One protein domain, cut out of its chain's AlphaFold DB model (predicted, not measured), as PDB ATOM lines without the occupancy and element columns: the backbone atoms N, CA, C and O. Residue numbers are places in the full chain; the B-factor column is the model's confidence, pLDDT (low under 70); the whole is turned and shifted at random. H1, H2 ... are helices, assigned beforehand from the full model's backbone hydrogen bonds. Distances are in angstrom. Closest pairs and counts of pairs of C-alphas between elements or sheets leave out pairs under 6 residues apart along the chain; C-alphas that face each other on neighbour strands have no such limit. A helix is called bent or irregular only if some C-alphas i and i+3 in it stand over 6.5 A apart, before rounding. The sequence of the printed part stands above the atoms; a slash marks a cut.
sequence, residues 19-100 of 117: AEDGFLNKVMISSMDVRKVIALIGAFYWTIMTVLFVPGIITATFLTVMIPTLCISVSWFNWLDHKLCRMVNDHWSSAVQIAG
ATOM      1  N   ALA A  19       2.841  26.632 -46.205       60.19
ATOM      2  CA  ALA A  19       3.565  27.828 -45.773       60.19
ATOM      3  C   ALA A  19       2.787  28.615 -44.706       60.19
ATOM      4  O   ALA A  19       3.379  29.081 -43.728       60.19
ATOM      5  N   GLU A  20       1.468  28.728 -44.873       60.47
ATOM      6  CA  GLU A  20       0.583  29.359 -43.889       60.47
ATOM      7  C   GLU A  20       0.500  28.539 -42.596       60.47
ATOM      8  O   GLU A  20       0.689  29.096 -41.512       60.47
ATOM      9  N   ASP A  21       0.386  27.212 -42.699       65.69
ATOM     10  CA  ASP A  21       0.393  26.309 -41.546       65.69
ATOM     11  C   ASP A  21       1.720  26.372 -40.774       65.69
ATOM     12  O   ASP A  21       1.735  26.401 -39.540       65.69
ATOM     13  N   GLY A  22       2.855  26.455 -41.479       71.38
ATOM     14  CA  GLY A  22       4.177  26.602 -40.864       71.38
ATOM     15  C   GLY A  22       4.354  27.933 -40.125       71.38
ATOM     16  O   GLY A  22       4.926  27.971 -39.031       71.38
ATOM     17  N   PHE A  23       3.834  29.028 -40.688       71.38
ATOM     18  CA  PHE A  23       3.858  30.345 -40.054       71.38
ATOM     19  C   PHE A  23       2.940  30.402 -38.828       71.38
ATOM     20  O   PHE A  23       3.383  30.822 -37.757       71.38
ATOM     21  N   LEU A  24       1.698  29.921 -38.942       69.62
ATOM     22  CA  LEU A  24       0.751  29.882 -37.828       69.62
ATOM     23  C   LEU A  24       1.248  28.988 -36.695       69.62
ATOM     24  O   LEU A  24       1.148  29.383 -35.538       69.62
ATOM     25  N   ASN A  25       1.853  27.840 -37.000       70.31
ATOM     26  CA  ASN A  25       2.435  26.961 -35.989       70.31
ATOM     27  C   ASN A  25       3.609  27.645 -35.263       70.31
ATOM     28  O   ASN A  25       3.648  27.675 -34.036       70.31
ATOM     29  N   LYS A  26       4.510  28.322 -35.989       69.44
ATOM     30  CA  LYS A  26       5.612  29.095 -35.384       69.44
ATOM     31  C   LYS A  26       5.110  30.240 -34.494       69.44
ATOM     32  O   LYS A  26       5.634  30.429 -33.395       69.44
ATOM     33  N   VAL A  27       4.098  30.987 -34.940       67.25
ATOM     34  CA  VAL A  27       3.465  32.065 -34.159       67.25
ATOM     35  C   VAL A  27       2.743  31.496 -32.936       67.25
ATOM     36  O   VAL A  27       2.865  32.035 -31.836       67.25
ATOM     37  N   MET A  28       2.042  30.373 -33.089       65.12
ATOM     38  CA  MET A  28       1.327  29.696 -32.010       65.12
ATOM     39  C   MET A  28       2.293  29.167 -30.945       65.12
ATOM     40  O   MET A  28       2.087  29.463 -29.768       65.12
ATOM     41  N   ILE A  29       3.378  28.491 -31.344       68.00
ATOM     42  CA  ILE A  29       4.453  28.032 -30.450       68.00
ATOM     43  C   ILE A  29       5.075  29.224 -29.716       68.00
ATOM     44  O   ILE A  29       5.106  29.230 -28.489       68.00
ATOM     45  N   SER A  30       5.466  30.279 -30.440       69.81
ATOM     46  CA  SER A  30       6.062  31.475 -29.832       69.81
ATOM     47  C   SER A  30       5.116  32.151 -28.830       69.81
ATOM     48  O   SER A  30       5.525  32.484 -27.721       69.81
ATOM     49  N   SER A  31       3.828  32.289 -29.162       61.62
ATOM     50  CA  SER A  31       2.825  32.856 -28.248       61.62
ATOM     51  C   SER A  31       2.563  31.973 -27.021       61.62
ATOM     52  O   SER A  31       2.204  32.471 -25.952       61.62
ATOM     53  N   MET A  32       2.695  30.654 -27.165       67.94
ATOM     54  CA  MET A  32       2.515  29.689 -26.085       67.94
ATOM     55  C   MET A  32       3.713  29.710 -25.131       67.94
ATOM     56  O   MET A  32       3.508  29.660 -23.921       67.94
ATOM     57  N   ASP A  33       4.931  29.863 -25.650       72.19
ATOM     58  CA  ASP A  33       6.142  30.026 -24.842       72.19
ATOM     59  C   ASP A  33       6.089  31.310 -24.011       72.19
ATOM     60  O   ASP A  33       6.331  31.276 -22.807       72.19
ATOM     61  N   VAL A  34       5.660  32.428 -24.603       74.00
ATOM     62  CA  VAL A  34       5.500  33.702 -23.879       74.00
ATOM     63  C   VAL A  34       4.460  33.576 -22.760       74.00
ATOM     64  O   VAL A  34       4.713  33.989 -21.629       74.00
ATOM     65  N   ARG A  35       3.309  32.947 -23.034       73.31
ATOM     66  CA  ARG A  35       2.265  32.701 -22.023       73.31
ATOM     67  C   ARG A  35       2.752  31.800 -20.888       73.31
ATOM     68  O   ARG A  35       2.476  32.092 -19.728       73.31
ATOM     69  N   LYS A  36       3.511  30.745 -21.200       75.38
ATOM     70  CA  LYS A  36       4.129  29.863 -20.198       75.38
ATOM     71  C   LYS A  36       5.147  30.600 -19.334       75.38
ATOM     72  O   LYS A  36       5.152  30.405 -18.126       75.38
ATOM     73  N   VAL A  37       5.973  31.461 -19.926       79.81
ATOM     74  CA  VAL A  37       6.971  32.254 -19.195       79.81
ATOM     75  C   VAL A  37       6.300  33.248 -18.247       79.81
ATOM     76  O   VAL A  37       6.692  33.333 -17.087       79.81
ATOM     77  N   ILE A  38       5.249  33.946 -18.687       80.56
ATOM     78  CA  ILE A  38       4.490  34.864 -17.823       80.56
ATOM     79  C   ILE A  38       3.821  34.099 -16.674       80.56
ATOM     80  O   ILE A  38       3.911  34.526 -15.524       80.56
ATOM     81  N   ALA A  39       3.210  32.944 -16.960       78.81
ATOM     82  CA  ALA A  39       2.616  32.088 -15.934       78.81
ATOM     83  C   ALA A  39       3.662  31.574 -14.931       78.81
ATOM     84  O   ALA A  39       3.404  31.554 -13.731       78.81
ATOM     85  N   LEU A  40       4.859  31.214 -15.400       82.12
ATOM     86  CA  LEU A  40       5.970  30.775 -14.557       82.12
ATOM     87  C   LEU A  40       6.473  31.903 -13.645       82.12
ATOM     88  O   LEU A  40       6.689  31.675 -12.458       82.12
ATOM     89  N   ILE A  41       6.614  33.124 -14.170       84.19
ATOM     90  CA  ILE A  41       7.000  34.305 -13.382       84.19
ATOM     91  C   ILE A  41       5.926  34.620 -12.333       84.19
ATOM     92  O   ILE A  41       6.259  34.855 -11.172       84.19
ATOM     93  N   GLY A  42       4.646  34.567 -12.714       80.69
ATOM     94  CA  GLY A  42       3.523  34.755 -11.794       80.69
ATOM     95  C   GLY A  42       3.496  33.703 -10.682       80.69
ATOM     96  O   GLY A  42       3.399  34.054  -9.509       80.69
ATOM     97  N   ALA A  43       3.675  32.427 -11.028       79.88
ATOM     98  CA  ALA A  43       3.733  31.329 -10.064       79.88
ATOM     99  C   ALA A  43       4.945  31.433  -9.127       79.88
ATOM    100  O   ALA A  43       4.834  31.162  -7.930       79.88
ATOM    101  N   PHE A  44       6.099  31.859  -9.639       84.44
ATOM    102  CA  PHE A  44       7.300  32.073  -8.836       84.44
ATOM    103  C   PHE A  44       7.130  33.236  -7.852       84.44
ATOM    104  O   PHE A  44       7.427  33.085  -6.667       84.44
ATOM    105  N   TYR A  45       6.586  34.364  -8.316       82.94
ATOM    106  CA  TYR A  45       6.253  35.505  -7.464       82.94
ATOM    107  C   TYR A  45       5.256  35.115  -6.368       82.94
ATOM    108  O   TYR A  45       5.499  35.392  -5.193       82.94
ATOM    109  N   TRP A  46       4.184  34.412  -6.743       81.75
ATOM    110  CA  TRP A  46       3.197  33.881  -5.808       81.75
ATOM    111  C   TRP A  46       3.857  33.001  -4.746       81.75
ATOM    112  O   TRP A  46       3.705  33.243  -3.555       81.75
ATOM    113  N   THR A  47       4.681  32.041  -5.170       82.56
ATOM    114  CA  THR A  47       5.367  31.111  -4.264       82.56
ATOM    115  C   THR A  47       6.282  31.845  -3.284       82.56
ATOM    116  O   THR A  47       6.259  31.553  -2.092       82.56
ATOM    117  N   ILE A  48       7.058  32.828  -3.750       86.12
ATOM    118  CA  ILE A  48       7.931  33.623  -2.876       86.12
ATOM    119  C   ILE A  48       7.116  34.432  -1.866       86.12
ATOM    120  O   ILE A  48       7.449  34.443  -0.677       86.12
ATOM    121  N   MET A  49       6.043  35.085  -2.316       79.56
ATOM    122  CA  MET A  49       5.164  35.853  -1.434       79.56
ATOM    123  C   MET A  49       4.524  34.960  -0.367       79.56
ATOM    124  O   MET A  49       4.535  35.303   0.816       79.56
ATOM    125  N   THR A  50       4.051  33.776  -0.756       80.69
ATOM    126  CA  THR A  50       3.382  32.826   0.136       80.69
ATOM    127  C   THR A  50       4.327  32.112   1.105       80.69
ATOM    128  O   THR A  50       3.959  31.909   2.256       80.69
ATOM    129  N   VAL A  51       5.523  31.706   0.672       80.94
ATOM    130  CA  VAL A  51       6.418  30.854   1.480       80.94
ATOM    131  C   VAL A  51       7.346  31.668   2.381       80.94
ATOM    132  O   VAL A  51       7.711  31.197   3.454       80.94
ATOM    133  N   LEU A  52       7.735  32.880   1.975       78.12
ATOM    134  CA  LEU A  52       8.724  33.673   2.713       78.12
ATOM    135  C   LEU A  52       8.105  34.897   3.383       78.12
ATOM    136  O   LEU A  52       8.223  35.066   4.597       78.12
ATOM    137  N   PHE A  53       7.435  35.747   2.606       82.69
ATOM    138  CA  PHE A  53       6.971  37.040   3.109       82.69
ATOM    139  C   PHE A  53       5.827  36.894   4.102       82.69
ATOM    140  O   PHE A  53       5.877  37.471   5.187       82.69
ATOM    141  N   VAL A  54       4.822  36.089   3.770       80.75
ATOM    142  CA  VAL A  54       3.643  35.925   4.625       80.75
ATOM    143  C   VAL A  54       3.999  35.266   5.968       80.75
ATOM    144  O   VAL A  54       3.687  35.861   7.000       80.75
ATOM    145  N   PRO A  55       4.741  34.140   6.026       78.69
ATOM    146  CA  PRO A  55       5.164  33.553   7.297       78.69
ATOM    147  C   PRO A  55       6.104  34.470   8.083       78.69
ATOM    148  O   PRO A  55       6.016  34.533   9.309       78.69
ATOM    149  N   GLY A  56       6.970  35.219   7.392       84.00
ATOM    150  CA  GLY A  56       7.860  36.198   8.012       84.00
ATOM    151  C   GLY A  56       7.097  37.326   8.710       84.00
ATOM    152  O   GLY A  56       7.359  37.617   9.876       84.00
ATOM    153  N   ILE A  57       6.107  37.918   8.036       83.12
ATOM    154  CA  ILE A  57       5.269  38.989   8.596       83.12
ATOM    155  C   ILE A  57       4.391  38.459   9.732       83.12
ATOM    156  O   ILE A  57       4.282  39.120  10.766       83.12
ATOM    157  N   ILE A  58       3.806  37.266   9.587       82.44
ATOM    158  CA  ILE A  58       3.016  36.633  10.652       82.44
ATOM    159  C   ILE A  58       3.892  36.402  11.886       82.44
ATOM    160  O   ILE A  58       3.509  36.793  12.985       82.44
ATOM    161  N   THR A  59       5.097  35.853  11.711       81.38
ATOM    162  CA  THR A  59       6.034  35.601  12.818       81.38
ATOM    163  C   THR A  59       6.463  36.904  13.488       81.38
ATOM    164  O   THR A  59       6.439  37.008  14.714       81.38
ATOM    165  N   ALA A  60       6.801  37.931  12.703       84.75
ATOM    166  CA  ALA A  60       7.164  39.240  13.232       84.75
ATOM    167  C   ALA A  60       6.007  39.869  14.022       84.75
ATOM    168  O   ALA A  60       6.214  40.351  15.133       84.75
ATOM    169  N   THR A  61       4.782  39.815  13.495       81.38
ATOM    170  CA  THR A  61       3.578  40.352  14.154       81.38
ATOM    171  C   THR A  61       3.254  39.579  15.430       81.38
ATOM    172  O   THR A  61       2.931  40.174  16.459       81.38
ATOM    173  N   PHE A  62       3.400  38.256  15.404       78.19
ATOM    174  CA  PHE A  62       3.178  37.411  16.569       78.19
ATOM    175  C   PHE A  62       4.156  37.756  17.700       78.19
ATOM    176  O   PHE A  62       3.738  38.004  18.830       78.19
ATOM    177  N   LEU A  63       5.449  37.869  17.383       82.00
ATOM    178  CA  LEU A  63       6.490  38.183  18.363       82.00
ATOM    179  C   LEU A  63       6.388  39.613  18.911       82.00
ATOM    180  O   LEU A  63       6.572  39.827  20.106       82.00
ATOM    181  N   THR A  64       6.109  40.592  18.050       82.25
ATOM    182  CA  THR A  64       6.167  42.018  18.418       82.25
ATOM    183  C   THR A  64       4.858  42.573  18.963       82.25
ATOM    184  O   THR A  64       4.891  43.508  19.757       82.25
ATOM    185  N   VAL A  65       3.712  42.014  18.565       77.56
ATOM    186  CA  VAL A  65       2.387  42.533  18.931       77.56
ATOM    187  C   VAL A  65       1.621  41.527  19.776       77.56
ATOM    188  O   VAL A  65       1.125  41.884  20.845       77.56
ATOM    189  N   MET A  66       1.527  40.266  19.345       71.50
ATOM    190  CA  MET A  66       0.670  39.301  20.038       71.50
ATOM    191  C   MET A  66       1.234  38.846  21.387       71.50
ATOM    192  O   MET A  66       0.477  38.806  22.353       71.50
ATOM    193  N   ILE A  67       2.539  38.574  21.497       77.88
ATOM    194  CA  ILE A  67       3.180  38.217  22.778       77.88
ATOM    195  C   ILE A  67       2.994  39.310  23.844       77.88
ATOM    196  O   ILE A  67       2.459  39.000  24.911       77.88
ATOM    197  N   PRO A  68       3.364  40.583  23.600       74.25
ATOM    198  CA  PRO A  68       3.161  41.623  24.606       74.25
ATOM    199  C   PRO A  68       1.679  41.855  24.918       74.25
ATOM    200  O   PRO A  68       1.328  42.128  26.063       74.25
ATOM    201  N   THR A  69       0.790  41.673  23.939       74.06
ATOM    202  CA  THR A  69      -0.657  41.749  24.166       74.06
ATOM    203  C   THR A  69      -1.167  40.631  25.078       74.06
ATOM    204  O   THR A  69      -1.985  40.887  25.961       74.06
ATOM    205  N   LEU A  70      -0.668  39.403  24.907       71.44
ATOM    206  CA  LEU A  70      -1.027  38.249  25.732       71.44
ATOM    207  C   LEU A  70      -0.605  38.458  27.194       71.44
ATOM    208  O   LEU A  70      -1.338  38.072  28.102       71.44
ATOM    209  N   CYS A  71       0.519  39.144  27.424       70.62
ATOM    210  CA  CYS A  71       0.962  39.547  28.761       70.62
ATOM    211  C   CYS A  71       0.071  40.619  29.417       70.62
ATOM    212  O   CYS A  71       0.057  40.715  30.641       70.62
ATOM    213  N   ILE A  72      -0.657  41.425  28.634       78.12
ATOM    214  CA  ILE A  72      -1.512  42.511  29.141       78.12
ATOM    215  C   ILE A  72      -2.954  42.033  29.347       78.12
ATOM    216  O   ILE A  72      -3.555  42.314  30.383       78.12
ATOM    217  N   SER A  73      -3.542  41.339  28.368       73.12
ATOM    218  CA  SER A  73      -4.928  40.871  28.452       73.12
ATOM    219  C   SER A  73      -5.233  39.758  27.452       73.12
ATOM    220  O   SER A  73      -5.190  39.944  26.235       73.12
ATOM    221  N   VAL A  74      -5.675  38.618  27.987       74.88
ATOM    222  CA  VAL A  74      -6.107  37.449  27.204       74.88
ATOM    223  C   VAL A  74      -7.324  37.766  26.325       74.88
ATOM    224  O   VAL A  74      -7.431  37.276  25.205       74.88
ATOM    225  N   SER A  75      -8.229  38.638  26.788       75.44
ATOM    226  CA  SER A  75      -9.392  39.057  25.987       75.44
ATOM    227  C   SER A  75      -8.986  39.913  24.785       75.44
ATOM    228  O   SER A  75      -9.586  39.802  23.717       75.44
ATOM    229  N   TRP A  76      -7.949  40.741  24.937       71.81
ATOM    230  CA  TRP A  76      -7.426  41.575  23.852       71.81
ATOM    231  C   TRP A  76      -6.655  40.738  22.828       71.81
ATOM    232  O   TRP A  76      -6.816  40.933  21.625       71.81
ATOM    233  N   PHE A  77      -5.907  39.737  23.299       75.75
ATOM    234  CA  PHE A  77      -5.261  38.742  22.446       75.75
ATOM    235  C   PHE A  77      -6.277  37.978  21.585       75.75
ATOM    236  O   PHE A  77      -6.128  37.952  20.367       75.75
ATOM    237  N   ASN A  78      -7.348  37.441  22.182       76.19
ATOM    238  CA  ASN A  78      -8.379  36.708  21.434       76.19
ATOM    239  C   ASN A  78      -9.091  37.587  20.398       76.19
ATOM    240  O   ASN A  78      -9.423  37.123  19.308       76.19
ATOM    241  N   TRP A  79      -9.317  38.865  20.711       79.00
ATOM    242  CA  TRP A  79      -9.902  39.802  19.754       79.00
ATOM    243  C   TRP A  79      -8.964  40.091  18.573       79.00
ATOM    244  O   TRP A  79      -9.414  40.116  17.424       79.00
ATOM    245  N   LEU A  80      -7.667  40.285  18.838       76.38
ATOM    246  CA  LEU A  80      -6.663  40.484  17.790       76.38
ATOM    247  C   LEU A  80      -6.501  39.242  16.918       76.38
ATOM    248  O   LEU A  80      -6.467  39.383  15.701       76.38
ATOM    249  N   ASP A  81      -6.456  38.055  17.517       77.06
ATOM    250  CA  ASP A  81      -6.342  36.782  16.802       77.06
ATOM    251  C   ASP A  81      -7.505  36.589  15.819       77.06
ATOM    252  O   ASP A  81      -7.306  36.390  14.618       77.06
ATOM    253  N   HIS A  82      -8.734  36.803  16.294       80.94
ATOM    254  CA  HIS A  82      -9.935  36.675  15.474       80.94
ATOM    255  C   HIS A  82      -9.985  37.707  14.333       80.94
ATOM    256  O   HIS A  82     -10.510  37.435  13.248       80.94
ATOM    257  N   LYS A  83      -9.445  38.910  14.560       79.94
ATOM    258  CA  LYS A  83      -9.377  39.971  13.547       79.94
ATOM    259  C   LYS A  83      -8.264  39.725  12.527       79.94
ATOM    260  O   LYS A  83      -8.475  39.976  11.341       79.94
ATOM    261  N   LEU A  84      -7.118  39.215  12.972       76.75
ATOM    262  CA  LEU A  84      -5.994  38.837  12.118       76.75
ATOM    263  C   LEU A  84      -6.396  37.690  11.187       76.75
ATOM    264  O   LEU A  84      -6.196  37.792   9.980       76.75
ATOM    265  N   CYS A  85      -7.054  36.657  11.723       80.00
ATOM    266  CA  CYS A  85      -7.557  35.530  10.941       80.00
ATOM    267  C   CYS A  85      -8.518  35.981   9.833       80.00
ATOM    268  O   CYS A  85      -8.371  35.553   8.690       80.00
ATOM    269  N   ARG A  86      -9.455  36.894  10.135       80.12
ATOM    270  CA  ARG A  86     -10.371  37.444   9.120       80.12
ATOM    271  C   ARG A  86      -9.615  38.222   8.036       80.12
ATOM    272  O   ARG A  86      -9.830  37.976   6.859       80.12
ATOM    273  N   MET A  87      -8.690  39.104   8.420       79.56
ATOM    274  CA  MET A  87      -7.916  39.900   7.459       79.56
ATOM    275  C   MET A  87      -7.052  39.027   6.536       79.56
ATOM    276  O   MET A  87      -6.996  39.273   5.333       79.56
ATOM    277  N   VAL A  88      -6.387  38.006   7.085       77.94
ATOM    278  CA  VAL A  88      -5.565  37.074   6.299       77.94
ATOM    279  C   VAL A  88      -6.441  36.274   5.341       77.94
ATOM    280  O   VAL A  88      -6.083  36.145   4.173       77.94
ATOM    281  N   ASN A  89      -7.598  35.795   5.802       79.38
ATOM    282  CA  ASN A  89      -8.558  35.085   4.962       79.38
ATOM    283  C   ASN A  89      -9.043  35.948   3.784       79.38
ATOM    284  O   ASN A  89      -9.014  35.496   2.641       79.38
ATOM    285  N   ASP A  90      -9.412  37.204   4.040       78.62
ATOM    286  CA  ASP A  90      -9.888  38.130   3.006       78.62
ATOM    287  C   ASP A  90      -8.780  38.473   1.999       78.62
ATOM    288  O   ASP A  90      -9.014  38.517   0.787       78.62
ATOM    289  N   HIS A  91      -7.546  38.659   2.484       78.69
ATOM    290  CA  HIS A  91      -6.376  38.858   1.633       78.69
ATOM    291  C   HIS A  91      -6.127  37.645   0.731       78.69
ATOM    292  O   HIS A  91      -5.916  37.819  -0.467       78.69
ATOM    293  N   TRP A  92      -6.195  36.428   1.279       74.75
ATOM    294  CA  TRP A  92      -5.971  35.195   0.522       74.75
ATOM    295  C   TRP A  92      -7.054  34.949  -0.522       74.75
ATOM    296  O   TRP A  92      -6.733  34.651  -1.670       74.75
ATOM    297  N   SER A  93      -8.323  35.134  -0.148       75.75
ATOM    298  CA  SER A  93      -9.451  35.026  -1.076       75.75
ATOM    299  C   SER A  93      -9.294  36.017  -2.233       75.75
ATOM    300  O   SER A  93      -9.310  35.629  -3.400       75.75
ATOM    301  N   SER A  94      -8.986  37.281  -1.935       72.50
ATOM    302  CA  SER A  94      -8.767  38.309  -2.963       72.50
ATOM    303  C   SER A  94      -7.557  38.003  -3.857       72.50
ATOM    304  O   SER A  94      -7.616  38.159  -5.075       72.50
ATOM    305  N   ALA A  95      -6.450  37.547  -3.268       72.31
ATOM    306  CA  ALA A  95      -5.215  37.248  -3.985       72.31
ATOM    307  C   ALA A  95      -5.382  36.058  -4.949       72.31
ATOM    308  O   ALA A  95      -4.852  36.089  -6.060       72.31
ATOM    309  N   VAL A  96      -6.170  35.049  -4.566       70.88
ATOM    310  CA  VAL A  96      -6.495  33.899  -5.421       70.88
ATOM    311  C   VAL A  96      -7.423  34.304  -6.579       70.88
ATOM    312  O   VAL A  96      -7.181  33.872  -7.707       70.88
ATOM    313  N   GLN A  97      -8.401  35.197  -6.359       69.56
ATOM    314  CA  GLN A  97      -9.231  35.743  -7.450       69.56
ATOM    315  C   GLN A  97      -8.387  36.531  -8.461       69.56
ATOM    316  O   GLN A  97      -8.517  36.341  -9.670       69.56
ATOM    317  N   ILE A  98      -7.476  37.384  -7.977       65.88
ATOM    318  CA  ILE A  98      -6.567  38.180  -8.822       65.88
ATOM    319  C   ILE A  98      -5.592  37.283  -9.601       65.88
ATOM    320  O   ILE A  98      -5.235  37.602 -10.734       65.88
ATOM    321  N   ALA A  99      -5.202  36.134  -9.043       63.00
ATOM    322  CA  ALA A  99      -4.381  35.136  -9.729       63.00
ATOM    323  C   ALA A  99      -5.120  34.405 -10.873       63.00
ATOM    324  O   ALA A  99      -4.531  33.543 -11.526       63.00
ATOM    325  N   GLY A 100      -6.395  34.727 -11.134       58.88
ATOM    326  CA  GLY A 100      -7.203  34.099 -12.182       58.88
ATOM    327  C   GLY A 100      -7.585  32.651 -11.866       58.88
ATOM    328  O   GLY A 100      -8.079  31.939 -12.741       58.88
TER     329      GLY A 100
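AT A GLANCE: This is residues 19 to 100 of the 117 residues of an uncharacterized protein of Loa loa (UniProt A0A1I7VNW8). A long helix, H1, runs nearly straight along the longest axis, and the chain then folds back through a tight turn into a shorter helix, H2, making a long lopsided helical hairpin. The two helices come together next to the turn, between H1b and H2, while the first part of H1, residues 19 to 38, stands free and sticks out. The 82 printed residues hold two named helices, H1 then H2, and no named strand; the class is all helix. The whole is an extended rod with a radius of gyration of the C-alphas of 21.8 A, spanning 76 by 19 by 8 A.

IN THESE COORDINATES: H1, residues 19 to 72, was assigned as one helix by its hydrogen bonds but is bent, with C-alphas 51 and 54 lying 6.6 A apart. Its arm H1a, residues 19 to 51, begins with C-alpha 19 at (3.565, 27.828, -45.773) and is 47.4 A long from first to last C-alpha. The arm H1b, residues 54 to 72, is 25.9 A long and ends with C-alpha 72 at (-1.512, 42.511, 29.141). H1b is itself irregular, with C-alphas 64 and 67 lying 6.51 A apart, and has a kink of 31 degrees near residue 61. H2, residues 74 to 98, is 36.0 A long and ends with C-alpha 98 at (-6.567, 38.180, -8.822).

HOW THE PARTS SIT: The lines of H1a and H1b stand at a shallow tilt of 20 degrees. H1b and H2 form a helical hairpin, running opposite ways at a shallow tilt of 17 degrees. They touch through residues 66 to 70 of H1b and 76 to 80 of H2 alone; their closest C-alphas are those of Leu 70 and Phe 77, 5.4 A apart. H1a and H2 are apart. Every O i to N i+4 pair is within hydrogen-bond range in H1a and H2, and 13 of 15 are in H1b.

THE WHOLE: The two C-alphas farthest apart are those of Ala 19 and Ile 72, at 76.5 A. The printed part has no cut, and the link from H1 to H2 is tight. Mean pLDDT of the printed part is 75.7; residues 19 to 21, 24, 26 to 32 and 97 to 100 are under 70.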